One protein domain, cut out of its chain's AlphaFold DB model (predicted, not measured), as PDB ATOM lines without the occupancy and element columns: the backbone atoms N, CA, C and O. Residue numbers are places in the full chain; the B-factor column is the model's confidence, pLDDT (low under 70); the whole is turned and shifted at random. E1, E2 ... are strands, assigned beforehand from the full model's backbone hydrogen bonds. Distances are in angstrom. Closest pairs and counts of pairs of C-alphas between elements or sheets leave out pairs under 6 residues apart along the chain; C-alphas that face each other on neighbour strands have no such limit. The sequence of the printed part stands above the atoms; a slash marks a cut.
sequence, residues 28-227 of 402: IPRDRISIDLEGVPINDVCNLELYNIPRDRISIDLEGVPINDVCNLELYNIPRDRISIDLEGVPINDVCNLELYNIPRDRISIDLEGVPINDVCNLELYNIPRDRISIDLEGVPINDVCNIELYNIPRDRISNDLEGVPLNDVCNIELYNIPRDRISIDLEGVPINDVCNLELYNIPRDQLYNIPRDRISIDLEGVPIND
ATOM      1  N   ILE A  28     124.985 105.870 145.636       60.25
ATOM      2  CA  ILE A  28     126.260 105.315 145.176       60.25
ATOM      3  C   ILE A  28     127.324 106.427 145.210       60.25
ATOM      4  O   ILE A  28     127.149 107.440 144.552       60.25
ATOM      5  N   PRO A  29     128.451 106.278 145.934       53.28
ATOM      6  CA  PRO A  29     129.454 107.344 146.053       53.28
ATOM      7  C   PRO A  29     130.455 107.417 144.881       53.28
ATOM      8  O   PRO A  29     131.528 107.994 145.057       53.28
ATOM      9  N   ARG A  30     130.210 106.720 143.763       53.91
ATOM     10  CA  ARG A  30     131.211 106.452 142.715       53.91
ATOM     11  C   ARG A  30     130.890 107.189 141.424       53.91
ATOM     12  O   ARG A  30     129.960 106.764 140.781       53.91
ATOM     13  N   ASP A  31     131.828 108.018 140.969       58.34
ATOM     14  CA  ASP A  31     131.801 108.887 139.773       58.34
ATOM     15  C   ASP A  31     131.475 108.247 138.377       58.34
ATOM     16  O   ASP A  31     131.683 108.896 137.344       58.34
ATOM     17  N   ARG A  32     131.073 106.962 138.274       63.84
ATOM     18  CA  ARG A  32     130.710 106.270 137.009       63.84
ATOM     19  C   ARG A  32     129.989 104.930 137.234       63.84
ATOM     20  O   ARG A  32     130.524 104.046 137.912       63.84
ATOM     21  N   ILE A  33     128.889 104.725 136.512       68.50
ATOM     22  CA  ILE A  33     128.187 103.446 136.336       68.50
ATOM     23  C   ILE A  33     128.344 103.002 134.878       68.50
ATOM     24  O   ILE A  33     128.197 103.797 133.953       68.50
ATOM     25  N   SER A  34     128.717 101.741 134.671       71.31
ATOM     26  CA  SER A  34     128.850 101.144 133.340       71.31
ATOM     27  C   SER A  34     128.271  99.740 133.382       71.31
ATOM     28  O   SER A  34     128.697  98.934 134.216       71.31
ATOM     29  N   ILE A  35     127.323  99.474 132.499       70.81
ATOM     30  CA  ILE A  35     126.698  98.176 132.271       70.81
ATOM     31  C   ILE A  35     126.982  97.833 130.806       70.81
ATOM     32  O   ILE A  35     126.740  98.666 129.949       70.81
ATOM     33  N   ASP A  36     127.576  96.667 130.564       73.94
ATOM     34  CA  ASP A  36     128.024  96.197 129.244       73.94
ATOM     35  C   ASP A  36     127.717  94.700 129.162       73.94
ATOM     36  O   ASP A  36     128.194  93.914 130.005       73.94
ATOM     37  N   LEU A  37     126.825  94.333 128.242       68.06
ATOM     38  CA  LEU A  37     126.239  93.004 128.178       68.06
ATOM     39  C   LEU A  37     126.020  92.544 126.735       68.06
ATOM     40  O   LEU A  37     125.216  93.095 126.002       68.06
ATOM     41  N   GLU A  38     126.662  91.426 126.394       76.38
ATOM     42  CA  GLU A  38     126.644  90.854 125.046       76.38
ATOM     43  C   GLU A  38     125.987  89.455 125.042       76.38
ATOM     44  O   GLU A  38     126.436  88.518 125.729       76.38
ATOM     45  N   GLY A  39     124.931  89.267 124.244       68.75
ATOM     46  CA  GLY A  39     124.411  87.946 123.863       68.75
ATOM     47  C   GLY A  39     123.779  87.112 124.988       68.75
ATOM     48  O   GLY A  39     123.824  85.868 124.942       68.75
ATOM     49  N   VAL A  40     123.254  87.760 126.031       64.88
ATOM     50  CA  VAL A  40     122.586  87.122 127.178       64.88
ATOM     51  C   VAL A  40     121.097  87.469 127.161       64.88
ATOM     52  O   VAL A  40     120.777  88.605 127.454       64.88
ATOM     53  N   PRO A  41     120.175  86.527 126.891       66.94
ATOM     54  CA  PRO A  41     118.753  86.846 126.908       66.94
ATOM     55  C   PRO A  41     118.253  87.115 128.334       66.94
ATOM     56  O   PRO A  41     118.568  86.360 129.266       66.94
ATOM     57  N   ILE A  42     117.435  88.152 128.472       66.31
ATOM     58  CA  ILE A  42     116.627  88.462 129.645       66.31
ATOM     59  C   ILE A  42     115.225  87.895 129.395       66.31
ATOM     60  O   ILE A  42     114.562  88.219 128.414       66.31
ATOM     61  N   ASN A  43     114.784  86.985 130.261       63.19
ATOM     62  CA  ASN A  43     113.520  86.262 130.080       63.19
ATOM     63  C   ASN A  43     112.416  86.695 131.056       63.19
ATOM     64  O   ASN A  43     111.344  86.108 131.013       63.19
ATOM     65  N   ASP A  44     112.718  87.631 131.950       65.69
ATOM     66  CA  ASP A  44     111.836  88.134 133.003       65.69
ATOM     67  C   ASP A  44     112.013  89.661 133.075       65.69
ATOM     68  O   ASP A  44     112.999  90.186 132.552       65.69
ATOM     69  N   VAL A  45     111.121  90.345 133.792       65.06
ATOM     70  CA  VAL A  45     111.206  91.786 134.081       65.06
ATOM     71  C   VAL A  45     112.598  92.214 134.563       65.06
ATOM     72  O   VAL A  45     113.154  91.642 135.516       65.06
ATOM     73  N   CYS A  46     113.133  93.259 133.931       66.31
ATOM     74  CA  CYS A  46     114.366  93.920 134.318       66.31
ATOM     75  C   CYS A  46     114.131  95.364 134.730       66.31
ATOM     76  O   CYS A  46     114.083  96.245 133.883       66.31
ATOM     77  N   ASN A  47     114.076  95.600 136.041       69.50
ATOM     78  CA  ASN A  47     113.985  96.954 136.578       69.50
ATOM     79  C   ASN A  47     115.337  97.393 137.132       69.50
ATOM     80  O   ASN A  47     115.899  96.739 138.021       69.50
ATOM     81  N   LEU A  48     115.867  98.495 136.617       71.81
ATOM     82  CA  LEU A  48     117.022  99.171 137.180       71.81
ATOM     83  C   LEU A  48     116.595 100.560 137.641       71.81
ATOM     84  O   LEU A  48     116.345 101.437 136.824       71.81
ATOM     85  N   GLU A  49     116.571 100.760 138.955       74.94
ATOM     86  CA  GLU A  49     116.207 102.047 139.539       74.94
ATOM     87  C   GLU A  49     117.414 102.669 140.244       74.94
ATOM     88  O   GLU A  49     118.018 102.075 141.149       74.94
ATOM     89  N   LEU A  50     117.782 103.882 139.839       73.12
ATOM     90  CA  LEU A  50     118.933 104.611 140.362       73.12
ATOM     91  C   LEU A  50     118.486 105.909 141.037       73.12
ATOM     92  O   LEU A  50     117.959 106.812 140.391       73.12
ATOM     93  N   TYR A  51     118.777 106.050 142.333       74.69
ATOM     94  CA  TYR A  51     118.358 107.204 143.131       74.69
ATOM     95  C   TYR A  51     119.534 107.961 143.756       74.69
ATOM     96  O   TYR A  51     120.363 107.391 144.478       74.69
ATOM     97  N   ASN A  52     119.510 109.292 143.615       68.06
ATOM     98  CA  ASN A  52     120.398 110.232 144.314       68.06
ATOM     99  C   ASN A  52     121.887 109.911 144.114       68.06
ATOM    100  O   ASN A  52     122.644 109.767 145.081       68.06
ATOM    101  N   ILE A  53     122.296 109.778 142.858       62.69
ATOM    102  CA  ILE A  53     123.665 109.438 142.476       62.69
ATOM    103  C   ILE A  53     124.449 110.729 142.197       62.69
ATOM    104  O   ILE A  53     124.134 111.439 141.250       62.69
ATOM    105  N   PRO A  54     125.434 111.108 143.030       57.31
ATOM    106  CA  PRO A  54     126.129 112.374 142.877       57.31
ATOM    107  C   PRO A  54     127.315 112.302 141.893       57.31
ATOM    108  O   PRO A  54     128.385 111.853 142.292       57.31
ATOM    109  N   ARG A  55     127.172 112.949 140.721       55.47
ATOM    110  CA  ARG A  55     128.207 113.240 139.695       55.47
ATOM    111  C   ARG A  55     128.825 112.033 138.988       55.47
ATOM    112  O   ARG A  55     130.032 111.797 139.115       55.47
ATOM    113  N   ASP A  56     128.064 111.394 138.120       60.91
ATOM    114  CA  ASP A  56     128.488 110.202 137.411       60.91
ATOM    115  C   ASP A  56     128.484 110.344 135.881       60.91
ATOM    116  O   ASP A  56     128.098 111.327 135.257       60.91
ATOM    117  N   ARG A  57     129.037 109.332 135.224       67.12
ATOM    118  CA  ARG A  57     128.620 108.980 133.869       67.12
ATOM    119  C   ARG A  57     127.891 107.663 133.975       67.12
ATOM    120  O   ARG A  57     128.444 106.741 134.575       67.12
ATOM    121  N   ILE A  58     126.719 107.575 133.378       71.38
ATOM    122  CA  ILE A  58     125.953 106.342 133.271       71.38
ATOM    123  C   ILE A  58     126.079 105.892 131.821       71.38
ATOM    124  O   ILE A  58     125.836 106.667 130.902       71.38
ATOM    125  N   SER A  59     126.568 104.673 131.631       74.88
ATOM    126  CA  SER A  59     126.700 104.035 130.325       74.88
ATOM    127  C   SER A  59     126.040 102.673 130.419       74.88
ATOM    128  O   SER A  59     126.442 101.873 131.270       74.88
ATOM    129  N   ILE A  60     125.044 102.427 129.589       74.19
ATOM    130  CA  ILE A  60     124.401 101.128 129.435       74.19
ATOM    131  C   ILE A  60     124.571 100.757 127.972       74.19
ATOM    132  O   ILE A  60     124.219 101.553 127.116       74.19
ATOM    133  N   ASP A  61     125.183  99.609 127.734       78.56
ATOM    134  CA  ASP A  61     125.547  99.099 126.417       78.56
ATOM    135  C   ASP A  61     125.095  97.633 126.362       78.56
ATOM    136  O   ASP A  61     125.581  96.800 127.145       78.56
ATOM    137  N   LEU A  62     124.071  97.345 125.556       72.69
ATOM    138  CA  LEU A  62     123.530  96.000 125.382       72.69
ATOM    139  C   LEU A  62     123.616  95.601 123.903       72.69
ATOM    140  O   LEU A  62     122.927  96.173 123.070       72.69
ATOM    141  N   GLU A  63     124.362  94.539 123.602       79.31
ATOM    142  CA  GLU A  63     124.522  94.022 122.237       79.31
ATOM    143  C   GLU A  63     123.922  92.609 122.123       79.31
ATOM    144  O   GLU A  63     124.313  91.663 122.824       79.31
ATOM    145  N   GLY A  64     122.948  92.422 121.232       73.94
ATOM    146  CA  GLY A  64     122.376  91.112 120.915       73.94
ATOM    147  C   GLY A  64     121.673  90.441 122.099       73.94
ATOM    148  O   GLY A  64     121.738  89.214 122.246       73.94
ATOM    149  N   VAL A  65     121.055  91.230 122.980       67.81
ATOM    150  CA  VAL A  65     120.360  90.774 124.192       67.81
ATOM    151  C   VAL A  65     118.844  90.771 123.966       67.81
ATOM    152  O   VAL A  65     118.216  91.809 124.078       67.81
ATOM    153  N   PRO A  66     118.192  89.616 123.745       72.06
ATOM    154  CA  PRO A  66     116.733  89.572 123.748       72.06
ATOM    155  C   PRO A  66     116.148  89.882 125.124       72.06
ATOM    156  O   PRO A  66     116.526  89.221 126.094       72.06
ATOM    157  N   ILE A  67     115.194  90.808 125.195       69.56
ATOM    158  CA  ILE A  67     114.362  91.105 126.362       69.56
ATOM    159  C   ILE A  67     112.951  90.590 126.068       69.56
ATOM    160  O   ILE A  67     112.261  91.080 125.184       69.56
ATOM    161  N   ASN A  68     112.523  89.542 126.770       67.38
ATOM    162  CA  ASN A  68     111.269  88.849 126.445       67.38
ATOM    163  C   ASN A  68     110.027  89.347 127.201       67.38
ATOM    164  O   ASN A  68     108.948  88.815 126.967       67.38
ATOM    165  N   ASP A  69     110.203  90.277 128.128       70.62
ATOM    166  CA  ASP A  69     109.189  90.787 129.054       70.62
ATOM    167  C   ASP A  69     109.505  92.289 129.229       70.62
ATOM    168  O   ASP A  69     109.996  92.914 128.289       70.62
ATOM    169  N   VAL A  70     109.311  92.873 130.405       70.38
ATOM    170  CA  VAL A  70     109.538  94.313 130.617       70.38
ATOM    171  C   VAL A  70     111.011  94.693 130.864       70.38
ATOM    172  O   VAL A  70     111.712  94.038 131.643       70.38
ATOM    173  N   CYS A  71     111.472  95.804 130.281       71.62
ATOM    174  CA  CYS A  71     112.701  96.511 130.660       71.62
ATOM    175  C   CYS A  71     112.363  97.916 131.162       71.62
ATOM    176  O   CYS A  71     111.937  98.749 130.371       71.62
ATOM    177  N   ASN A  72     112.594  98.189 132.449       76.06
ATOM    178  CA  ASN A  72     112.442  99.522 133.020       76.06
ATOM    179  C   ASN A  72     113.795 100.052 133.486       76.06
ATOM    180  O   ASN A  72     114.480  99.427 134.308       76.06
ATOM    181  N   LEU A  73     114.150 101.239 133.016       74.88
ATOM    182  CA  LEU A  73     115.267 102.005 133.534       74.88
ATOM    183  C   LEU A  73     114.753 103.329 134.082       74.88
ATOM    184  O   LEU A  73     114.346 104.198 133.321       74.88
ATOM    185  N   GLU A  74     114.848 103.501 135.397       79.69
ATOM    186  CA  GLU A  74     114.386 104.716 136.058       79.69
ATOM    187  C   GLU A  74     115.536 105.415 136.788       79.69
ATOM    188  O   GLU A  74     116.198 104.848 137.667       79.69
ATOM    189  N   LEU A  75     115.788 106.673 136.433       75.50
ATOM    190  CA  LEU A  75     116.871 107.484 136.983       75.50
ATOM    191  C   LEU A  75     116.303 108.716 137.694       75.50
ATOM    192  O   LEU A  75     115.739 109.608 137.065       75.50
ATOM    193  N   TYR A  76     116.521 108.824 139.006       78.19
ATOM    194  CA  TYR A  76     115.971 109.902 139.830       78.19
ATOM    195  C   TYR A  76     117.044 110.723 140.546       78.19
ATOM    196  O   TYR A  76     117.859 110.203 141.320       78.19
ATOM    197  N   ASN A  77     116.940 112.050 140.423       71.62
ATOM    198  CA  ASN A  77     117.763 113.029 141.140       71.62
ATOM    199  C   ASN A  77     119.267 112.795 140.928       71.62
ATOM    200  O   ASN A  77     120.026 112.638 141.891       71.62
ATOM    201  N   ILE A  78     119.690 112.771 139.666       65.12
ATOM    202  CA  ILE A  78     121.073 112.503 139.262       65.12
ATOM    203  C   ILE A  78     121.755 113.818 138.841       65.12
ATOM    204  O   ILE A  78     121.500 114.322 137.753       65.12
ATOM    205  N   PRO A  79     122.548 114.474 139.713       60.22
ATOM    206  CA  PRO A  79     123.143 115.771 139.389       60.22
ATOM    207  C   PRO A  79     124.484 115.726 138.624       60.22
ATOM    208  O   PRO A  79     125.528 115.527 139.257       60.22
ATOM    209  N   ARG A  80     124.470 116.237 137.375       57.12
ATOM    210  CA  ARG A  80     125.608 116.612 136.495       57.12
ATOM    211  C   ARG A  80     126.356 115.472 135.805       57.12
ATOM    212  O   ARG A  80     127.577 115.337 135.993       57.12
ATOM    213  N   ASP A  81     125.680 114.774 134.917       62.41
ATOM    214  CA  ASP A  81     126.139 113.526 134.350       62.41
ATOM    215  C   ASP A  81     126.194 113.523 132.813       62.41
ATOM    216  O   ASP A  81     125.948 114.497 132.096       62.41
ATOM    217  N   ARG A  82     126.687 112.410 132.277       71.31
ATOM    218  CA  ARG A  82     126.409 112.007 130.900       71.31
ATOM    219  C   ARG A  82     125.725 110.665 130.985       71.31
ATOM    220  O   ARG A  82     126.308 109.760 131.585       71.31
ATOM    221  N   ILE A  83     124.558 110.565 130.383       73.69
ATOM    222  CA  ILE A  83     123.786 109.337 130.289       73.69
ATOM    223  C   ILE A  83     123.888 108.895 128.834       73.69
ATOM    224  O   ILE A  83     123.616 109.679 127.927       73.69
ATOM    225  N   SER A  84     124.393 107.685 128.633       80.38
ATOM    226  CA  SER A  84     124.481 107.025 127.335       80.38
ATOM    227  C   SER A  84     123.816 105.673 127.485       80.38
ATOM    228  O   SER A  84     124.225 104.892 128.350       80.38
ATOM    229  N   ILE A  85     122.792 105.429 126.688       75.88
ATOM    230  CA  ILE A  85     122.100 104.150 126.602       75.88
ATOM    231  C   ILE A  85     122.195 103.747 125.141       75.88
ATOM    232  O   ILE A  85     121.785 104.522 124.289       75.88
ATOM    233  N   ASP A  86     122.811 102.604 124.890       81.44
ATOM    234  CA  ASP A  86     123.125 102.089 123.564       81.44
ATOM    235  C   ASP A  86     122.646 100.635 123.513       81.44
ATOM    236  O   ASP A  86     123.084  99.807 124.325       81.44
ATOM    237  N   LEU A  87     121.657 100.357 122.665       75.88
ATOM    238  CA  LEU A  87     121.094  99.025 122.474       75.88
ATOM    239  C   LEU A  87     121.244  98.628 120.999       75.88
ATOM    240  O   LEU A  87     120.546  99.162 120.145       75.88
ATOM    241  N   GLU A  88     122.064  97.618 120.714       82.50
ATOM    242  CA  GLU A  88     122.276  97.104 119.354       82.50
ATOM    243  C   GLU A  88     121.714  95.678 119.232       82.50
ATOM    244  O   GLU A  88     122.124  94.748 119.937       82.50
ATOM    245  N   GLY A  89     120.748  95.455 118.338       76.19
ATOM    246  CA  GLY A  89     120.208  94.121 118.051       76.19
ATOM    247  C   GLY A  89     119.491  93.457 119.236       76.19
ATOM    248  O   GLY A  89     119.541  92.230 119.392       76.19
ATOM    249  N   VAL A  90     118.861  94.257 120.100       69.38
ATOM    250  CA  VAL A  90     118.175  93.853 121.341       69.38
ATOM    251  C   VAL A  90     116.668  93.726 121.073       69.38
ATOM    252  O   VAL A  90     115.958  94.711 121.185       69.38
ATOM    253  N   PRO A  91     116.109  92.555 120.710       74.69
ATOM    254  CA  PRO A  91     114.663  92.452 120.527       74.69
ATOM    255  C   PRO A  91     113.936  92.572 121.871       74.69
ATOM    256  O   PRO A  91     114.231  91.797 122.783       74.69
ATOM    257  N   ILE A  92     112.979  93.497 121.973       70.69
ATOM    258  CA  ILE A  92     112.112  93.726 123.134       70.69
ATOM    259  C   ILE A  92     110.706  93.225 122.792       70.69
ATOM    260  O   ILE A  92     110.052  93.720 121.880       70.69
ATOM    261  N   ASN A  93     110.233  92.193 123.488       70.62
ATOM    262  CA  ASN A  93     108.974  91.531 123.130       70.62
ATOM    263  C   ASN A  93     107.726  92.084 123.825       70.62
ATOM    264  O   ASN A  93     106.631  91.682 123.444       70.62
ATOM    265  N   ASP A  94     107.898  92.926 124.834       73.75
ATOM    266  CA  ASP A  94     106.821  93.488 125.649       73.75
ATOM    267  C   ASP A  94     107.131  94.988 125.826       73.75
ATOM    268  O   ASP A  94     107.362  95.667 124.826       73.75
ATOM    269  N   VAL A  95     107.230  95.514 127.047       74.44
ATOM    270  CA  VAL A  95     107.445  96.953 127.276       74.44
ATOM    271  C   VAL A  95     108.914  97.342 127.508       74.44
ATOM    272  O   VAL A  95     109.624  96.712 128.297       74.44
ATOM    273  N   CYS A  96     109.347  98.451 126.905       73.75
ATOM    274  CA  CYS A  96     110.553  99.195 127.273       73.75
ATOM    275  C   CYS A  96     110.167 100.559 127.856       73.75
ATOM    276  O   CYS A  96     109.609 101.379 127.134       73.75
ATOM    277  N   ASN A  97     110.481 100.818 129.127       80.31
ATOM    278  CA  ASN A  97     110.309 102.136 129.738       80.31
ATOM    279  C   ASN A  97     111.659 102.718 130.146       80.31
ATOM    280  O   ASN A  97     112.437 102.097 130.880       80.31
ATOM    281  N   LEU A  98     111.907 103.946 129.720       78.44
ATOM    282  CA  LEU A  98     113.048 104.738 130.134       78.44
ATOM    283  C   LEU A  98     112.553 106.042 130.743       78.44
ATOM    284  O   LEU A  98     112.091 106.925 130.030       78.44
ATOM    285  N   GLU A  99     112.699 106.183 132.057       82.38
ATOM    286  CA  GLU A  99     112.220 107.359 132.774       82.38
ATOM    287  C   GLU A  99     113.359 108.093 133.489       82.38
ATOM    288  O   GLU A  99     114.077 107.541 134.330       82.38
ATOM    289  N   LEU A 100     113.528 109.377 133.181       77.38
ATOM    290  CA  LEU A 100     114.573 110.231 133.739       77.38
ATOM    291  C   LEU A 100     113.950 111.428 134.466       77.38
ATOM    292  O   LEU A 100     113.363 112.312 133.848       77.38
ATOM    293  N   TYR A 101     114.151 111.529 135.781       80.81
ATOM    294  CA  TYR A 101     113.557 112.581 136.611       80.81
ATOM    295  C   TYR A 101     114.592 113.416 137.362       80.81
ATOM    296  O   TYR A 101     115.418 112.906 138.126       80.81
ATOM    297  N   ASN A 102     114.437 114.742 137.287       73.56
ATOM    298  CA  ASN A 102     115.236 115.719 138.034       73.56
ATOM    299  C   ASN A 102     116.744 115.533 137.804       73.56
ATOM    300  O   ASN A 102     117.516 115.383 138.758       73.56
ATOM    301  N   ILE A 103     117.158 115.554 136.539       66.50
ATOM    302  CA  ILE A 103     118.544 115.347 136.108       66.50
ATOM    303  C   ILE A 103     119.155 116.693 135.677       66.50
ATOM    304  O   ILE A 103     118.876 117.176 134.586       66.50
ATOM    305  N   PRO A 104     119.898 117.411 136.547       62.25
ATOM    306  CA  PRO A 104     120.394 118.743 136.203       62.25
ATOM    307  C   PRO A 104     121.797 118.787 135.558       62.25
ATOM    308  O   PRO A 104     122.794 118.710 136.288       62.25
ATOM    309  N   ARG A 105     121.855 119.245 134.289       57.34
ATOM    310  CA  ARG A 105     123.031 119.683 133.488       57.34
ATOM    311  C   ARG A 105     123.845 118.592 132.788       57.34
ATOM    312  O   ARG A 105     125.070 118.520 132.996       57.34
ATOM    313  N   ASP A 106     123.217 117.846 131.901       62.56
ATOM    314  CA  ASP A 106     123.731 116.605 131.360       62.56
ATOM    315  C   ASP A 106     123.791 116.580 129.825       62.56
ATOM    316  O   ASP A 106     123.512 117.539 129.099       62.56
ATOM    317  N   ARG A 107     124.319 115.477 129.306       72.38
ATOM    318  CA  ARG A 107     124.060 115.048 127.933       72.38
ATOM    319  C   ARG A 107     123.408 113.689 128.032       72.38
ATOM    320  O   ARG A 107     124.009 112.810 128.653       72.38
ATOM    321  N   ILE A 108     122.248 113.560 127.423       75.25
ATOM    322  CA  ILE A 108     121.494 112.322 127.336       75.25
ATOM    323  C   ILE A 108     121.588 111.890 125.878       75.25
ATOM    324  O   ILE A 108     121.315 112.685 124.980       75.25
ATOM    325  N   SER A 109     122.092 110.682 125.668       82.75
ATOM    326  CA  SER A 109     122.148 110.014 124.373       82.75
ATOM    327  C   SER A 109     121.481 108.668 124.563       82.75
ATOM    328  O   SER A 109     121.904 107.905 125.439       82.75
ATOM    329  N   ILE A 110     120.437 108.421 123.797       78.69
ATOM    330  CA  ILE A 110     119.738 107.146 123.742       78.69
ATOM    331  C   ILE A 110     119.814 106.727 122.283       78.69
ATOM    332  O   ILE A 110     119.366 107.484 121.434       78.69
ATOM    333  N   ASP A 111     120.448 105.595 122.026       82.94
ATOM    334  CA  ASP A 111     120.707 105.070 120.689       82.94
ATOM    335  C   ASP A 111     120.205 103.626 120.645       82.94
ATOM    336  O   ASP A 111     120.620 102.799 121.467       82.94
ATOM    337  N   LEU A 112     119.235 103.351 119.773       78.00
ATOM    338  CA  LEU A 112     118.681 102.017 119.564       78.00
ATOM    339  C   LEU A 112     118.875 101.630 118.093       78.00
ATOM    340  O   LEU A 112     118.185 102.157 117.224       78.00
ATOM    341  N   GLU A 113     119.732 100.647 117.819       83.38
ATOM    342  CA  GLU A 113     119.989 100.143 116.465       83.38
ATOM    343  C   GLU A 113     119.474  98.700 116.323       83.38
ATOM    344  O   GLU A 113     119.888  97.779 117.032       83.38
ATOM    345  N   GLY A 114     118.544  98.456 115.397       76.88
ATOM    346  CA  GLY A 114     118.056  97.108 115.087       76.88
ATOM    347  C   GLY A 114     117.323  96.418 116.247       76.88
ATOM    348  O   GLY A 114     117.387  95.190 116.381       76.88
ATOM    349  N   VAL A 115     116.655  97.195 117.101       69.19
ATOM    350  CA  VAL A 115     115.935  96.767 118.313       69.19
ATOM    351  C   VAL A 115     114.442  96.614 117.989       69.19
ATOM    352  O   VAL A 115     113.704  97.581 118.094       69.19
ATOM    353  N   PRO A 116     113.923  95.445 117.568       76.00
ATOM    354  CA  PRO A 116     112.485  95.313 117.350       76.00
ATOM    355  C   PRO A 116     111.735  95.369 118.687       76.00
ATOM    356  O   PRO A 116     112.060  94.596 119.591       76.00
ATOM    357  N   ILE A 117     110.731  96.240 118.795       73.12
ATOM    358  CA  ILE A 117     109.859  96.407 119.963       73.12
ATOM    359  C   ILE A 117     108.458  95.908 119.595       73.12
ATOM    360  O   ILE A 117     107.811  96.428 118.692       73.12
ATOM    361  N   ASN A 118     107.983  94.854 120.252       73.31
ATOM    362  CA  ASN A 118     106.723  94.217 119.855       73.31
ATOM    363  C   ASN A 118     105.470  94.778 120.537       73.31
ATOM    364  O   ASN A 118     104.381  94.436 120.087       73.31
ATOM    365  N   ASP A 119     105.622  95.565 121.596       75.38
ATOM    366  CA  ASP A 119     104.508  96.151 122.342       75.38
ATOM    367  C   ASP A 119     104.794  97.655 122.513       75.38
ATOM    368  O   ASP A 119     104.794  98.381 121.519       75.38
ATOM    369  N   VAL A 120     105.154  98.130 123.707       76.25
ATOM    370  CA  VAL A 120     105.293  99.569 123.980       76.25
ATOM    371  C   VAL A 120     106.741 100.003 124.212       76.25
ATOM    372  O   VAL A 120     107.487  99.368 124.961       76.25
ATOM    373  N   CYS A 121     107.121 101.144 123.638       77.06
ATOM    374  CA  CYS A 121     108.317 101.905 123.988       77.06
ATOM    375  C   CYS A 121     107.908 103.251 124.596       77.06
ATOM    376  O   CYS A 121     107.325 104.072 123.894       77.06
ATOM    377  N   ASN A 122     108.223 103.491 125.869       82.12
ATOM    378  CA  ASN A 122     108.028 104.791 126.508       82.12
ATOM    379  C   ASN A 122     109.370 105.387 126.915       82.12
ATOM    380  O   ASN A 122     110.169 104.766 127.623       82.12
ATOM    381  N   LEU A 123     109.585 106.630 126.512       80.81
ATOM    382  CA  LEU A 123     110.718 107.437 126.910       80.81
ATOM    383  C   LEU A 123     110.216 108.726 127.540       80.81
ATOM    384  O   LEU A 123     109.724 109.608 126.843       80.81
ATOM    385  N   GLU A 124     110.395 108.865 128.848       83.19
ATOM    386  CA  GLU A 124     109.893 110.015 129.587       83.19
ATOM    387  C   GLU A 124     111.018 110.774 130.302       83.19
ATOM    388  O   GLU A 124     111.744 110.239 131.146       83.19
ATOM    389  N   LEU A 125     111.159 112.063 129.994       78.81
ATOM    390  CA  LEU A 125     112.171 112.944 130.571       78.81
ATOM    391  C   LEU A 125     111.504 114.106 131.317       78.81
ATOM    392  O   LEU A 125     110.893 114.980 130.709       78.81
ATOM    393  N   TYR A 126     111.699 114.199 132.633       80.88
ATOM    394  CA  TYR A 126     111.073 115.226 133.470       80.88
ATOM    395  C   TYR A 126     112.078 116.079 134.244       80.88
ATOM    396  O   TYR A 126     112.921 115.584 134.998       80.88
ATOM    397  N   ASN A 127     111.877 117.400 134.200       73.31
ATOM    398  CA  ASN A 127     112.637 118.387 134.971       73.31
ATOM    399  C   ASN A 127     114.153 118.260 134.746       73.31
ATOM    400  O   ASN A 127     114.926 118.140 135.704       73.31
ATOM    401  N   ILE A 128     114.572 118.304 133.481       66.00
ATOM    402  CA  ILE A 128     115.967 118.155 133.050       66.00
ATOM    403  C   ILE A 128     116.535 119.529 132.642       66.00
ATOM    404  O   ILE A 128     116.265 120.007 131.548       66.00
ATOM    405  N   PRO A 129     117.231 120.271 133.531       62.53
ATOM    406  CA  PRO A 129     117.690 121.621 133.202       62.53
ATOM    407  C   PRO A 129     119.112 121.717 132.608       62.53
ATOM    408  O   PRO A 129     120.084 121.683 133.376       62.53
ATOM    409  N   ARG A 130     119.202 122.175 131.342       57.09
ATOM    410  CA  ARG A 130     120.394 122.650 130.585       57.09
ATOM    411  C   ARG A 130     121.246 121.580 129.896       57.09
ATOM    412  O   ARG A 130     122.470 121.541 130.121       57.09
ATOM    413  N   ASP A 131     120.646 120.814 129.006       62.53
ATOM    414  CA  ASP A 131     121.194 119.584 128.472       62.53
ATOM    415  C   ASP A 131     121.258 119.568 126.933       62.53
ATOM    416  O   ASP A 131     120.960 120.529 126.214       62.53
ATOM    417  N   ARG A 132     121.813 118.478 126.410       71.50
ATOM    418  CA  ARG A 132     121.587 118.049 125.028       71.50
ATOM    419  C   ARG A 132     120.979 116.669 125.105       71.50
ATOM    420  O   ARG A 132     121.590 115.815 125.751       71.50
ATOM    421  N   ILE A 133     119.848 116.499 124.455       75.38
ATOM    422  CA  ILE A 133     119.127 115.241 124.361       75.38
ATOM    423  C   ILE A 133     119.217 114.821 122.894       75.38
ATOM    424  O   ILE A 133     118.909 115.628 122.017       75.38
ATOM    425  N   SER A 134     119.758 113.629 122.662       82.50
ATOM    426  CA  SER A 134     119.711 112.920 121.381       82.50
ATOM    427  C   SER A 134     119.011 111.604 121.642       82.50
ATOM    428  O   SER A 134     119.395 110.896 122.586       82.50
ATOM    429  N   ILE A 135     117.976 111.337 120.867       79.88
ATOM    430  CA  ILE A 135     117.230 110.090 120.873       79.88
ATOM    431  C   ILE A 135     117.251 109.618 119.429       79.88
ATOM    432  O   ILE A 135     116.576 110.209 118.593       79.88
ATOM    433  N   ASP A 136     118.051 108.594 119.164       83.12
ATOM    434  CA  ASP A 136     118.343 108.122 117.820       83.12
ATOM    435  C   ASP A 136     117.841 106.665 117.740       83.12
ATOM    436  O   ASP A 136     118.223 105.819 118.555       83.12
ATOM    437  N   LEU A 137     116.909 106.384 116.828       78.88
ATOM    438  CA  LEU A 137     116.330 105.055 116.608       78.88
ATOM    439  C   LEU A 137     116.567 104.639 115.155       78.88
ATOM    440  O   LEU A 137     115.942 105.194 114.255       78.88
ATOM    441  N   GLU A 138     117.402 103.631 114.911       83.38
ATOM    442  CA  GLU A 138     117.705 103.138 113.562       83.38
ATOM    443  C   GLU A 138     117.231 101.687 113.390       83.38
ATOM    444  O   GLU A 138     117.643 100.771 114.104       83.38
ATOM    445  N   GLY A 139     116.339 101.431 112.431       77.50
ATOM    446  CA  GLY A 139     115.895 100.073 112.095       77.50
ATOM    447  C   GLY A 139     115.143  99.351 113.223       77.50
ATOM    448  O   GLY A 139     115.221  98.123 113.332       77.50
ATOM    449  N   VAL A 140     114.439 100.101 114.072       70.12
ATOM    450  CA  VAL A 140     113.692  99.643 115.257       70.12
ATOM    451  C   VAL A 140     112.212  99.461 114.887       70.12
ATOM    452  O   VAL A 140     111.449 100.410 114.985       70.12
ATOM    453  N   PRO A 141     111.729  98.294 114.424       76.50
ATOM    454  CA  PRO A 141     110.296  98.135 114.178       76.50
ATOM    455  C   PRO A 141     109.526  98.143 115.507       76.50
ATOM    456  O   PRO A 141     109.853  97.348 116.388       76.50
ATOM    457  N   ILE A 142     108.504  98.994 115.633       73.62
ATOM    458  CA  ILE A 142     107.628  99.080 116.810       73.62
ATOM    459  C   ILE A 142     106.220  98.641 116.404       73.62
ATOM    460  O   ILE A 142     105.605  99.204 115.499       73.62
ATOM    461  N   ASN A 143     105.711  97.585 117.038       74.69
ATOM    462  CA  ASN A 143     104.451  96.971 116.613       74.69
ATOM    463  C   ASN A 143     103.194  97.536 117.286       74.69
ATOM    464  O   ASN A 143     102.113  97.262 116.771       74.69
ATOM    465  N   ASP A 144     103.319  98.250 118.401       76.81
ATOM    466  CA  ASP A 144     102.184  98.858 119.100       76.81
ATOM    467  C   ASP A 144     102.477 100.358 119.277       76.81
ATOM    468  O   ASP A 144     102.391 101.109 118.306       76.81
ATOM    469  N   VAL A 145     102.949 100.806 120.443       76.94
ATOM    470  CA  VAL A 145     103.064 102.243 120.745       76.94
ATOM    471  C   VAL A 145     104.507 102.692 120.971       76.94
ATOM    472  O   VAL A 145     105.263 102.055 121.704       76.94
ATOM    473  N   CYS A 146     104.867 103.843 120.405       78.56
ATOM    474  CA  CYS A 146     106.073 104.596 120.741       78.56
ATOM    475  C   CYS A 146     105.692 105.959 121.327       78.56
ATOM    476  O   CYS A 146     105.116 106.782 120.619       78.56
ATOM    477  N   ASN A 147     106.028 106.207 122.594       82.50
ATOM    478  CA  ASN A 147     105.823 107.494 123.255       82.50
ATOM    479  C   ASN A 147     107.168 108.104 123.657       82.50
ATOM    480  O   ASN A 147     107.951 107.487 124.382       82.50
ATOM    481  N   ILE A 148     107.417 109.339 123.230       80.94
ATOM    482  CA  ILE A 148     108.553 110.151 123.666       80.94
ATOM    483  C   ILE A 148     107.999 111.420 124.304       80.94
ATOM    484  O   ILE A 148     107.524 112.312 123.605       80.94
ATOM    485  N   GLU A 149     108.099 111.533 125.624       82.69
ATOM    486  CA  GLU A 149     107.541 112.655 126.371       82.69
ATOM    487  C   GLU A 149     108.619 113.440 127.130       82.69
ATOM    488  O   GLU A 149     109.324 112.924 128.002       82.69
ATOM    489  N   LEU A 150     108.743 114.732 126.827       77.00
ATOM    490  CA  LEU A 150     109.744 115.623 127.409       77.00
ATOM    491  C   LEU A 150     109.068 116.781 128.159       77.00
ATOM    492  O   LEU A 150     108.470 117.671 127.558       77.00
ATOM    493  N   TYR A 151     109.232 116.845 129.481       79.69
ATOM    494  CA  TYR A 151     108.579 117.836 130.340       79.69
ATOM    495  C   TYR A 151     109.555 118.706 131.132       79.69
ATOM    496  O   TYR A 151     110.418 118.229 131.874       79.69
ATOM    497  N   ASN A 152     109.311 120.021 131.116       71.94
ATOM    498  CA  ASN A 152     110.042 121.019 131.904       71.94
ATOM    499  C   ASN A 152     111.563 120.947 131.674       71.94
ATOM    500  O   ASN A 152     112.340 120.844 132.631       71.94
ATOM    501  N   ILE A 153     111.977 121.027 130.409       64.06
ATOM    502  CA  ILE A 153     113.376 120.938 129.975       64.06
ATOM    503  C   ILE A 153     113.892 122.337 129.580       64.06
ATOM    504  O   ILE A 153     113.615 122.819 128.487       64.06
ATOM    505  N   PRO A 154     114.547 123.097 130.484       59.94
ATOM    506  CA  PRO A 154     114.963 124.464 130.172       59.94
ATOM    507  C   PRO A 154     116.389 124.600 129.593       59.94
ATOM    508  O   PRO A 154     117.356 124.578 130.369       59.94
ATOM    509  N   ARG A 155     116.476 125.066 128.331       57.34
ATOM    510  CA  ARG A 155     117.657 125.587 127.589       57.34
ATOM    511  C   ARG A 155     118.540 124.557 126.881       57.34
ATOM    512  O   ARG A 155     119.765 124.559 127.100       57.34
ATOM    513  N   ASP A 156     117.960 123.774 125.989       61.25
ATOM    514  CA  ASP A 156     118.562 122.559 125.469       61.25
ATOM    515  C   ASP A 156     118.641 122.531 123.932       61.25
ATOM    516  O   ASP A 156     118.251 123.449 123.200       61.25
ATOM    517  N   ARG A 157     119.308 121.494 123.428       70.38
ATOM    518  CA  ARG A 157     119.130 121.034 122.050       70.38
ATOM    519  C   ARG A 157     118.546 119.642 122.131       70.38
ATOM    520  O   ARG A 157     119.145 118.815 122.817       70.38
ATOM    521  N   ILE A 158     117.445 119.442 121.436       73.06
ATOM    522  CA  ILE A 158     116.719 118.186 121.365       73.06
ATOM    523  C   ILE A 158     116.793 117.753 119.900       73.06
ATOM    524  O   ILE A 158     116.475 118.561 119.025       73.06
ATOM    525  N   SER A 159     117.320 116.555 119.669       80.00
ATOM    526  CA  SER A 159     117.255 115.835 118.394       80.00
ATOM    527  C   SER A 159     116.548 114.525 118.681       80.00
ATOM    528  O   SER A 159     116.970 113.820 119.603       80.00
ATOM    529  N   ASN A 160     115.480 114.262 117.942       77.12
ATOM    530  CA  ASN A 160     114.810 112.975 117.925       77.12
ATOM    531  C   ASN A 160     114.848 112.494 116.479       77.12
ATOM    532  O   ASN A 160     114.113 113.031 115.652       77.12
ATOM    533  N   ASP A 161     115.709 111.526 116.201       82.19
ATOM    534  CA  ASP A 161     116.011 111.082 114.848       82.19
ATOM    535  C   ASP A 161     115.560 109.613 114.744       82.19
ATOM    536  O   ASP A 161     116.049 108.748 115.473       82.19
ATOM    537  N   LEU A 162     114.569 109.325 113.900       79.75
ATOM    538  CA  LEU A 162     114.069 107.968 113.668       79.75
ATOM    539  C   LEU A 162     114.288 107.602 112.199       79.75
ATOM    540  O   LEU A 162     113.661 108.181 111.316       79.75
ATOM    541  N   GLU A 163     115.118 106.596 111.940       83.56
ATOM    542  CA  GLU A 163     115.451 106.128 110.593       83.56
ATOM    543  C   GLU A 163     115.024 104.664 110.404       83.56
ATOM    544  O   GLU A 163     115.443 103.760 111.129       83.56
ATOM    545  N   GLY A 164     114.163 104.390 109.422       77.44
ATOM    546  CA  GLY A 164     113.764 103.024 109.067       77.44
ATOM    547  C   GLY A 164     112.997 102.278 110.168       77.44
ATOM    548  O   GLY A 164     113.089 101.051 110.260       77.44
ATOM    549  N   VAL A 165     112.263 103.007 111.010       70.94
ATOM    550  CA  VAL A 165     111.494 102.515 112.166       70.94
ATOM    551  C   VAL A 165     110.027 102.316 111.751       70.94
ATOM    552  O   VAL A 165     109.254 103.260 111.807       70.94
ATOM    553  N   PRO A 166     109.574 101.138 111.283       76.75
ATOM    554  CA  PRO A 166     108.156 100.953 110.987       76.75
ATOM    555  C   PRO A 166     107.336 100.924 112.283       76.75
ATOM    556  O   PRO A 166     107.638 100.139 113.182       76.75
ATOM    557  N   LEU A 167     106.292 101.750 112.349       74.12
ATOM    558  CA  LEU A 167     105.356 101.882 113.463       74.12
ATOM    559  C   LEU A 167     103.991 101.326 113.040       74.12
ATOM    560  O   LEU A 167     103.375 101.806 112.087       74.12
ATOM    561  N   ASN A 168     103.516 100.275 113.708       74.31
ATOM    562  CA  ASN A 168     102.267  99.622 113.303       74.31
ATOM    563  C   ASN A 168     100.999 100.192 113.950       74.31
ATOM    564  O   ASN A 168      99.926  99.905 113.425       74.31
ATOM    565  N   ASP A 169     101.110 100.942 115.042       76.25
ATOM    566  CA  ASP A 169      99.963 101.555 115.715       76.25
ATOM    567  C   ASP A 169     100.257 103.050 115.928       76.25
ATOM    568  O   ASP A 169     100.174 103.824 114.971       76.25
ATOM    569  N   VAL A 170     100.718 103.470 117.110       76.19
ATOM    570  CA  VAL A 170     100.796 104.898 117.461       76.19
ATOM    571  C   VAL A 170     102.224 105.386 117.703       76.19
ATOM    572  O   VAL A 170     102.995 104.776 118.445       76.19
ATOM    573  N   CYS A 171     102.545 106.553 117.141       78.31
ATOM    574  CA  CYS A 171     103.709 107.363 117.493       78.31
ATOM    575  C   CYS A 171     103.256 108.655 118.171       78.31
ATOM    576  O   CYS A 171     102.589 109.463 117.527       78.31
ATOM    577  N   ASN A 172     103.643 108.876 119.426       82.06
ATOM    578  CA  ASN A 172     103.430 110.149 120.109       82.06
ATOM    579  C   ASN A 172     104.771 110.755 120.512       82.06
ATOM    580  O   ASN A 172     105.559 110.146 121.239       82.06
ATOM    581  N   ILE A 173     105.016 111.984 120.076       80.62
ATOM    582  CA  ILE A 173     106.140 112.788 120.542       80.62
ATOM    583  C   ILE A 173     105.560 114.048 121.175       80.62
ATOM    584  O   ILE A 173     104.977 114.883 120.486       80.62
ATOM    585  N   GLU A 174     105.738 114.203 122.484       81.88
ATOM    586  CA  GLU A 174     105.152 115.309 123.233       81.88
ATOM    587  C   GLU A 174     106.210 116.119 123.989       81.88
ATOM    588  O   GLU A 174     106.994 115.602 124.788       81.88
ATOM    589  N   LEU A 175     106.223 117.433 123.764       76.75
ATOM    590  CA  LEU A 175     107.197 118.358 124.337       76.75
ATOM    591  C   LEU A 175     106.497 119.474 125.124       76.75
ATOM    592  O   LEU A 175     105.869 120.364 124.552       76.75
ATOM    593  N   TYR A 176     106.681 119.514 126.444       76.94
ATOM    594  CA  TYR A 176     106.008 120.470 127.329       76.94
ATOM    595  C   TYR A 176     106.974 121.359 128.112       76.94
ATOM    596  O   TYR A 176     107.889 120.896 128.799       76.94
ATOM    597  N   ASN A 177     106.690 122.666 128.139       70.00
ATOM    598  CA  ASN A 177     107.422 123.658 128.938       70.00
ATOM    599  C   ASN A 177     108.942 123.660 128.671       70.00
ATOM    600  O   ASN A 177     109.740 123.567 129.610       70.00
ATOM    601  N   ILE A 178     109.341 123.823 127.405       63.66
ATOM    602  CA  ILE A 178     110.744 123.760 126.952       63.66
ATOM    603  C   ILE A 178     111.303 125.159 126.591       63.66
ATOM    604  O   ILE A 178     111.268 125.568 125.432       63.66
ATOM    605  N   PRO A 179     111.763 125.990 127.555       58.50
ATOM    606  CA  PRO A 179     112.217 127.354 127.274       58.50
ATOM    607  C   PRO A 179     113.643 127.456 126.698       58.50
ATOM    608  O   PRO A 179     114.612 127.450 127.469       58.50
ATOM    609  N   ARG A 180     113.708 127.882 125.423       57.94
ATOM    610  CA  ARG A 180     114.857 128.453 124.671       57.94
ATOM    611  C   ARG A 180     115.800 127.482 123.959       57.94
ATOM    612  O   ARG A 180     116.993 127.418 124.305       57.94
ATOM    613  N   ASP A 181     115.288 126.789 122.950       62.94
ATOM    614  CA  ASP A 181     115.903 125.550 122.487       62.94
ATOM    615  C   ASP A 181     116.107 125.481 120.962       62.94
ATOM    616  O   ASP A 181     115.720 126.349 120.177       62.94
ATOM    617  N   ARG A 182     116.825 124.454 120.514       72.88
ATOM    618  CA  ARG A 182     116.692 123.982 119.131       72.88
ATOM    619  C   ARG A 182     116.096 122.598 119.197       72.88
ATOM    620  O   ARG A 182     116.712 121.749 119.837       72.88
ATOM    621  N   ILE A 183     114.959 122.429 118.554       75.69
ATOM    622  CA  ILE A 183     114.259 121.160 118.443       75.69
ATOM    623  C   ILE A 183     114.387 120.742 116.977       75.69
ATOM    624  O   ILE A 183     114.079 121.552 116.099       75.69
ATOM    625  N   SER A 184     114.943 119.556 116.748       82.69
ATOM    626  CA  SER A 184     114.891 118.823 115.480       82.69
ATOM    627  C   SER A 184     114.162 117.523 115.756       82.69
ATOM    628  O   SER A 184     114.440 116.885 116.777       82.69
ATOM    629  N   ILE A 185     113.210 117.194 114.901       81.19
ATOM    630  CA  ILE A 185     112.510 115.920 114.914       81.19
ATOM    631  C   ILE A 185     112.536 115.450 113.474       81.19
ATOM    632  O   ILE A 185     111.888 116.064 112.629       81.19
ATOM    633  N   ASP A 186     113.306 114.403 113.227       85.00
ATOM    634  CA  ASP A 186     113.649 113.962 111.887       85.00
ATOM    635  C   ASP A 186     113.174 112.500 111.765       85.00
ATOM    636  O   ASP A 186     113.632 111.621 112.499       85.00
ATOM    637  N   LEU A 187     112.197 112.239 110.893       82.44
ATOM    638  CA  LEU A 187     111.661 110.901 110.618       82.44
ATOM    639  C   LEU A 187     111.983 110.522 109.168       82.44
ATOM    640  O   LEU A 187     111.412 111.097 108.245       82.44
ATOM    641  N   GLU A 188     112.841 109.527 108.950       85.75
ATOM    642  CA  GLU A 188     113.235 109.069 107.612       85.75
ATOM    643  C   GLU A 188     112.828 107.605 107.392       85.75
ATOM    644  O   GLU A 188     113.247 106.694 108.108       85.75
ATOM    645  N   GLY A 189     111.989 107.337 106.390       81.12
ATOM    646  CA  GLY A 189     111.607 105.972 106.015       81.12
ATOM    647  C   GLY A 189     110.839 105.206 107.102       81.12
ATOM    648  O   GLY A 189     110.955 103.981 107.192       81.12
ATOM    649  N   VAL A 190     110.073 105.918 107.932       75.38
ATOM    650  CA  VAL A 190     109.288 105.411 109.072       75.38
ATOM    651  C   VAL A 190     107.831 105.200 108.625       75.38
ATOM    652  O   VAL A 190     107.051 106.141 108.664       75.38
ATOM    653  N   PRO A 191     107.398 104.022 108.140       79.75
ATOM    654  CA  PRO A 191     105.985 103.822 107.823       79.75
ATOM    655  C   PRO A 191     105.148 103.754 109.104       79.75
ATOM    656  O   PRO A 191     105.472 102.968 109.991       79.75
ATOM    657  N   ILE A 192     104.067 104.532 109.177       78.00
ATOM    658  CA  ILE A 192     103.136 104.612 110.310       78.00
ATOM    659  C   ILE A 192     101.768 104.096 109.860       78.00
ATOM    660  O   ILE A 192     101.154 104.626 108.933       78.00
ATOM    661  N   ASN A 193     101.286 103.019 110.477       77.44
ATOM    662  CA  ASN A 193     100.054 102.364 110.032       77.44
ATOM    663  C   ASN A 193      98.769 102.901 110.674       77.44
ATOM    664  O   ASN A 193      97.710 102.638 110.107       77.44
ATOM    665  N   ASP A 194      98.847 103.597 111.803       79.25
ATOM    666  CA  ASP A 194      97.681 104.194 112.459       79.25
ATOM    667  C   ASP A 194      97.943 105.695 112.673       79.25
ATOM    668  O   ASP A 194      97.886 106.462 111.707       79.25
ATOM    669  N   VAL A 195      98.342 106.126 113.872       77.81
ATOM    670  CA  VAL A 195      98.415 107.557 114.215       77.81
ATOM    671  C   VAL A 195      99.839 108.038 114.477       77.81
ATOM    672  O   VAL A 195     100.602 107.423 115.222       77.81
ATOM    673  N   CYS A 196     100.172 109.206 113.931       79.56
ATOM    674  CA  CYS A 196     101.349 109.985 114.301       79.56
ATOM    675  C   CYS A 196     100.924 111.317 114.922       79.56
ATOM    676  O   CYS A 196     100.422 112.184 114.208       79.56
ATOM    677  N   ASN A 197     101.170 111.501 116.220       83.25
ATOM    678  CA  ASN A 197     100.952 112.766 116.917       83.25
ATOM    679  C   ASN A 197     102.287 113.389 117.317       83.25
ATOM    680  O   ASN A 197     103.112 112.775 118.000       83.25
ATOM    681  N   LEU A 198     102.473 114.642 116.925       80.69
ATOM    682  CA  LEU A 198     103.591 115.459 117.353       80.69
ATOM    683  C   LEU A 198     103.064 116.740 117.994       80.69
ATOM    684  O   LEU A 198     102.548 117.624 117.313       80.69
ATOM    685  N   GLU A 199     103.219 116.857 119.311       81.19
ATOM    686  CA  GLU A 199     102.631 117.949 120.082       81.19
ATOM    687  C   GLU A 199     103.687 118.738 120.869       81.19
ATOM    688  O   GLU A 199     104.480 118.199 121.645       81.19
ATOM    689  N   LEU A 200     103.708 120.062 120.691       76.00
ATOM    690  CA  LEU A 200     104.628 120.965 121.386       76.00
ATOM    691  C   LEU A 200     103.856 122.067 122.127       76.00
ATOM    692  O   LEU A 200     103.270 122.961 121.512       76.00
ATOM    693  N   TYR A 201     103.936 122.094 123.462       74.31
ATOM    694  CA  TYR A 201     103.149 123.005 124.303       74.31
ATOM    695  C   TYR A 201     103.949 123.931 125.227       74.31
ATOM    696  O   TYR A 201     104.878 123.545 125.943       74.31
ATOM    697  N   ASN A 202     103.413 125.153 125.360       61.91
ATOM    698  CA  ASN A 202     103.664 126.098 126.454       61.91
ATOM    699  C   ASN A 202     105.143 126.380 126.708       61.91
ATOM    700  O   ASN A 202     105.628 126.254 127.826       61.91
ATOM    701  N   ILE A 203     105.860 126.872 125.704       58.31
ATOM    702  CA  ILE A 203     107.234 127.331 125.898       58.31
ATOM    703  C   ILE A 203     107.217 128.707 126.615       58.31
ATOM    704  O   ILE A 203     106.851 129.728 126.020       58.31
ATOM    705  N   PRO A 204     107.579 128.813 127.916       52.38
ATOM    706  CA  PRO A 204     107.300 130.024 128.686       52.38
ATOM    707  C   PRO A 204     108.136 131.224 128.223       52.38
ATOM    708  O   PRO A 204     109.366 131.193 128.175       52.38
ATOM    709  N   ARG A 205     107.464 132.360 127.998       48.06
ATOM    710  CA  ARG A 205     108.042 133.639 127.528       48.06
ATOM    711  C   ARG A 205     108.939 134.360 128.555       48.06
ATOM    712  O   ARG A 205     109.330 135.516 128.345       48.06
ATOM    713  N   ASP A 206     109.228 133.750 129.700       44.25
ATOM    714  CA  ASP A 206     109.623 134.501 130.886       44.25
ATOM    715  C   ASP A 206     110.983 135.220 130.752       44.25
ATOM    716  O   ASP A 206     112.073 134.649 130.614       44.25
ATOM    717  N   GLN A 207     110.865 136.552 130.823       40.66
ATOM    718  CA  GLN A 207     111.893 137.558 131.098       40.66
ATOM    719  C   GLN A 207     113.125 137.552 130.180       40.66
ATOM    720  O   GLN A 207     114.271 137.537 130.635       40.66
ATOM    721  N   LEU A 208     112.902 137.664 128.868       37.91
ATOM    722  CA  LEU A 208     113.973 137.822 127.883       37.91
ATOM    723  C   LEU A 208     114.108 139.226 127.299       37.91
ATOM    724  O   LEU A 208     113.615 139.539 126.214       37.91
ATOM    725  N   TYR A 209     114.896 140.055 127.979       36.31
ATOM    726  CA  TYR A 209     115.679 141.075 127.287       36.31
ATOM    727  C   TYR A 209     116.944 140.404 126.709       36.31
ATOM    728  O   TYR A 209     117.765 139.888 127.461       36.31
ATOM    729  N   ASN A 210     117.095 140.442 125.377       40.00
ATOM    730  CA  ASN A 210     118.298 140.074 124.602       40.00
ATOM    731  C   ASN A 210     118.766 138.597 124.600       40.00
ATOM    732  O   ASN A 210     119.917 138.340 124.946       40.00
ATOM    733  N   ILE A 211     117.957 137.634 124.136       41.81
ATOM    734  CA  ILE A 211     118.410 136.244 123.862       41.81
ATOM    735  C   ILE A 211     117.860 135.767 122.497       41.81
ATOM    736  O   ILE A 211     116.846 136.315 122.053       41.81
ATOM    737  N   PRO A 212     118.607 134.912 121.761       46.53
ATOM    738  CA  PRO A 212     118.464 134.728 120.323       46.53
ATOM    739  C   PRO A 212     117.412 133.673 119.980       46.53
ATOM    740  O   PRO A 212     117.422 132.631 120.602       46.53
ATOM    741  N   ARG A 213     116.594 133.981 118.964       54.75
ATOM    742  CA  ARG A 213     115.734 133.098 118.146       54.75
ATOM    743  C   ARG A 213     115.907 131.598 118.427       54.75
ATOM    744  O   ARG A 213     116.976 131.073 118.080       54.75
ATOM    745  N   ASP A 214     114.867 130.957 118.940       65.00
ATOM    746  CA  ASP A 214     114.797 129.504 119.029       65.00
ATOM    747  C   ASP A 214     114.387 128.962 117.636       65.00
ATOM    748  O   ASP A 214     114.103 129.734 116.697       65.00
ATOM    749  N   ARG A 215     114.582 127.662 117.400       74.25
ATOM    750  CA  ARG A 215     114.266 127.023 116.112       74.25
ATOM    751  C   ARG A 215     113.623 125.672 116.344       74.25
ATOM    752  O   ARG A 215     114.146 124.906 117.148       74.25
ATOM    753  N   ILE A 216     112.582 125.409 115.578       77.12
ATOM    754  CA  ILE A 216     111.903 124.128 115.485       77.12
ATOM    755  C   ILE A 216     112.034 123.701 114.019       77.12
ATOM    756  O   ILE A 216     111.709 124.501 113.137       77.12
ATOM    757  N   SER A 217     112.619 122.529 113.790       84.88
ATOM    758  CA  SER A 217     112.591 121.801 112.515       84.88
ATOM    759  C   SER A 217     111.865 120.496 112.770       84.88
ATOM    760  O   SER A 217     112.098 119.876 113.813       84.88
ATOM    761  N   ILE A 218     110.968 120.147 111.866       83.19
ATOM    762  CA  ILE A 218     110.234 118.893 111.866       83.19
ATOM    763  C   ILE A 218     110.297 118.415 110.427       83.19
ATOM    764  O   ILE A 218     109.676 119.034 109.564       83.19
ATOM    765  N   ASP A 219     111.067 117.364 110.195       87.44
ATOM    766  CA  ASP A 219     111.432 116.919 108.859       87.44
ATOM    767  C   ASP A 219     110.971 115.452 108.724       87.44
ATOM    768  O   ASP A 219     111.410 114.580 109.474       87.44
ATOM    769  N   LEU A 220     110.022 115.177 107.825       84.88
ATOM    770  CA  LEU A 220     109.504 113.830 107.555       84.88
ATOM    771  C   LEU A 220     109.809 113.462 106.103       84.88
ATOM    772  O   LEU A 220     109.227 114.039 105.187       84.88
ATOM    773  N   GLU A 221     110.656 112.461 105.880       87.44
ATOM    774  CA  GLU A 221     111.043 112.004 104.544       87.44
ATOM    775  C   GLU A 221     110.634 110.540 104.329       87.44
ATOM    776  O   GLU A 221     111.054 109.632 105.047       87.44
ATOM    777  N   GLY A 222     109.791 110.276 103.329       83.06
ATOM    778  CA  GLY A 222     109.409 108.912 102.957       83.06
ATOM    779  C   GLY A 222     108.639 108.148 104.044       83.06
ATOM    780  O   GLY A 222     108.765 106.925 104.139       83.06
ATOM    781  N   VAL A 223     107.861 108.860 104.862       77.88
ATOM    782  CA  VAL A 223     107.068 108.348 105.996       77.88
ATOM    783  C   VAL A 223     105.616 108.129 105.538       77.88
ATOM    784  O   VAL A 223     104.824 109.061 105.579       77.88
ATOM    785  N   PRO A 224     105.201 106.951 105.034       82.44
ATOM    786  CA  PRO A 224     103.794 106.734 104.706       82.44
ATOM    787  C   PRO A 224     102.953 106.640 105.985       82.44
ATOM    788  O   PRO A 224     103.276 105.838 106.856       82.44
ATOM    789  N   ILE A 225     101.868 107.411 106.071       80.44
ATOM    790  CA  ILE A 225     100.926 107.441 107.199       80.44
ATOM    791  C   ILE A 225      99.566 106.930 106.716       80.44
ATOM    792  O   ILE A 225      98.965 107.482 105.794       80.44
ATOM    793  N   ASN A 226      99.078 105.833 107.291       79.56
ATOM    794  CA  ASN A 226      97.866 105.180 106.790       79.56
ATOM    795  C   ASN A 226      96.555 105.683 107.409       79.56
ATOM    796  O   ASN A 226      95.514 105.423 106.809       79.56
ATOM    797  N   ASP A 227      96.593 106.350 108.558       81.19
ATOM    798  CA  ASP A 227      95.405 106.932 109.183       81.19
ATOM    799  C   ASP A 227      95.649 108.433 109.405       81.19
ATOM    800  O   ASP A 227      95.580 109.209 108.446       81.19
TER     801      ASP A 227
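What this domain is: This is residues 28 to 227 of the 402 residues of the protein "SR140" of Mytilus coruscus (UniProt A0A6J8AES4). The chain is wound in flattened, stacked turns, a regular solenoid: the strands of each turn go alternately to two flat parallel sheets that lie face to face as a sandwich, E1 E3 E5 E7 E9 E11 E13 E15 in one and E2 E4 E6 E8 E10 E12 E14 in the other. The strands of one sheet run against those of the other, and near the last turn residues 202 to 214 loop away from the stack. The printed part has 200 residues with no named helix and 15 strands, E1 to E15 in chain order, and its class is all strand. It is compact, with a radius of gyration of the C-alphas of 16.9 A, and flat, with spans of 54 by 50 by 18 A.

Where its parts are: Find C-alpha 33 at (128.187, 103.446, 136.336); from there E1 runs to residue 38, 17.0 A. Next come E2, residues 46 to 51, 16.4 A; E3, 57 to 63, 19.4 A; E4, 71 to 76, 16.6 A; E5, 82 to 88, 19.3 A; E6, 96 to 101, 16.6 A; and E7, 107 to 113, 19.2 A. Go on to E8, residues 120 to 126, 19.2 A; E9, 132 to 138, 19.2 A; E10, 145 to 151, 19.1 A; E11, 157 to 163, 19.2 A; E12, 170 to 176, 19.2 A; E13, 182 to 188, 19.2 A; and E14, 195 to 201, 19.0 A. E15, residues 215 to 221, 19.2 A, ends at C-alpha 221, (111.043, 112.004, 104.544).

How they stand to each other: Look first at the sheet of eight, whose edge strands are E1 and E15. E1 and E3 are parallel at 5 degrees; N 35 and O 59 are 2.8 A apart, within hydrogen-bond range. At its other edge E13 and E15 are parallel at 1 degree, with N 187 and O 219 at 2.8 A. In the sheet of seven, with edge strands E2 and E14, E2 and E4 are parallel at 3 degrees, with N 72 and O 46 at 2.8 A. The parts of the two sheets that face each other are 10.9 A centre to centre, and their best planes are 5 degrees apart. Strands that follow each other in the chain, for instance E1 and E2, are apart.

The domain as a whole: The two farthest C-alphas, of Asn 43 and Tyr 209, are 54.9 A apart. The printed part has no cut. The link from E14 to E15, 13 residues, is long. The mean pLDDT of the printed part is 72.2; 60 residues are under 70, among them 28 to 33, 39 to 47 and 202 to 214.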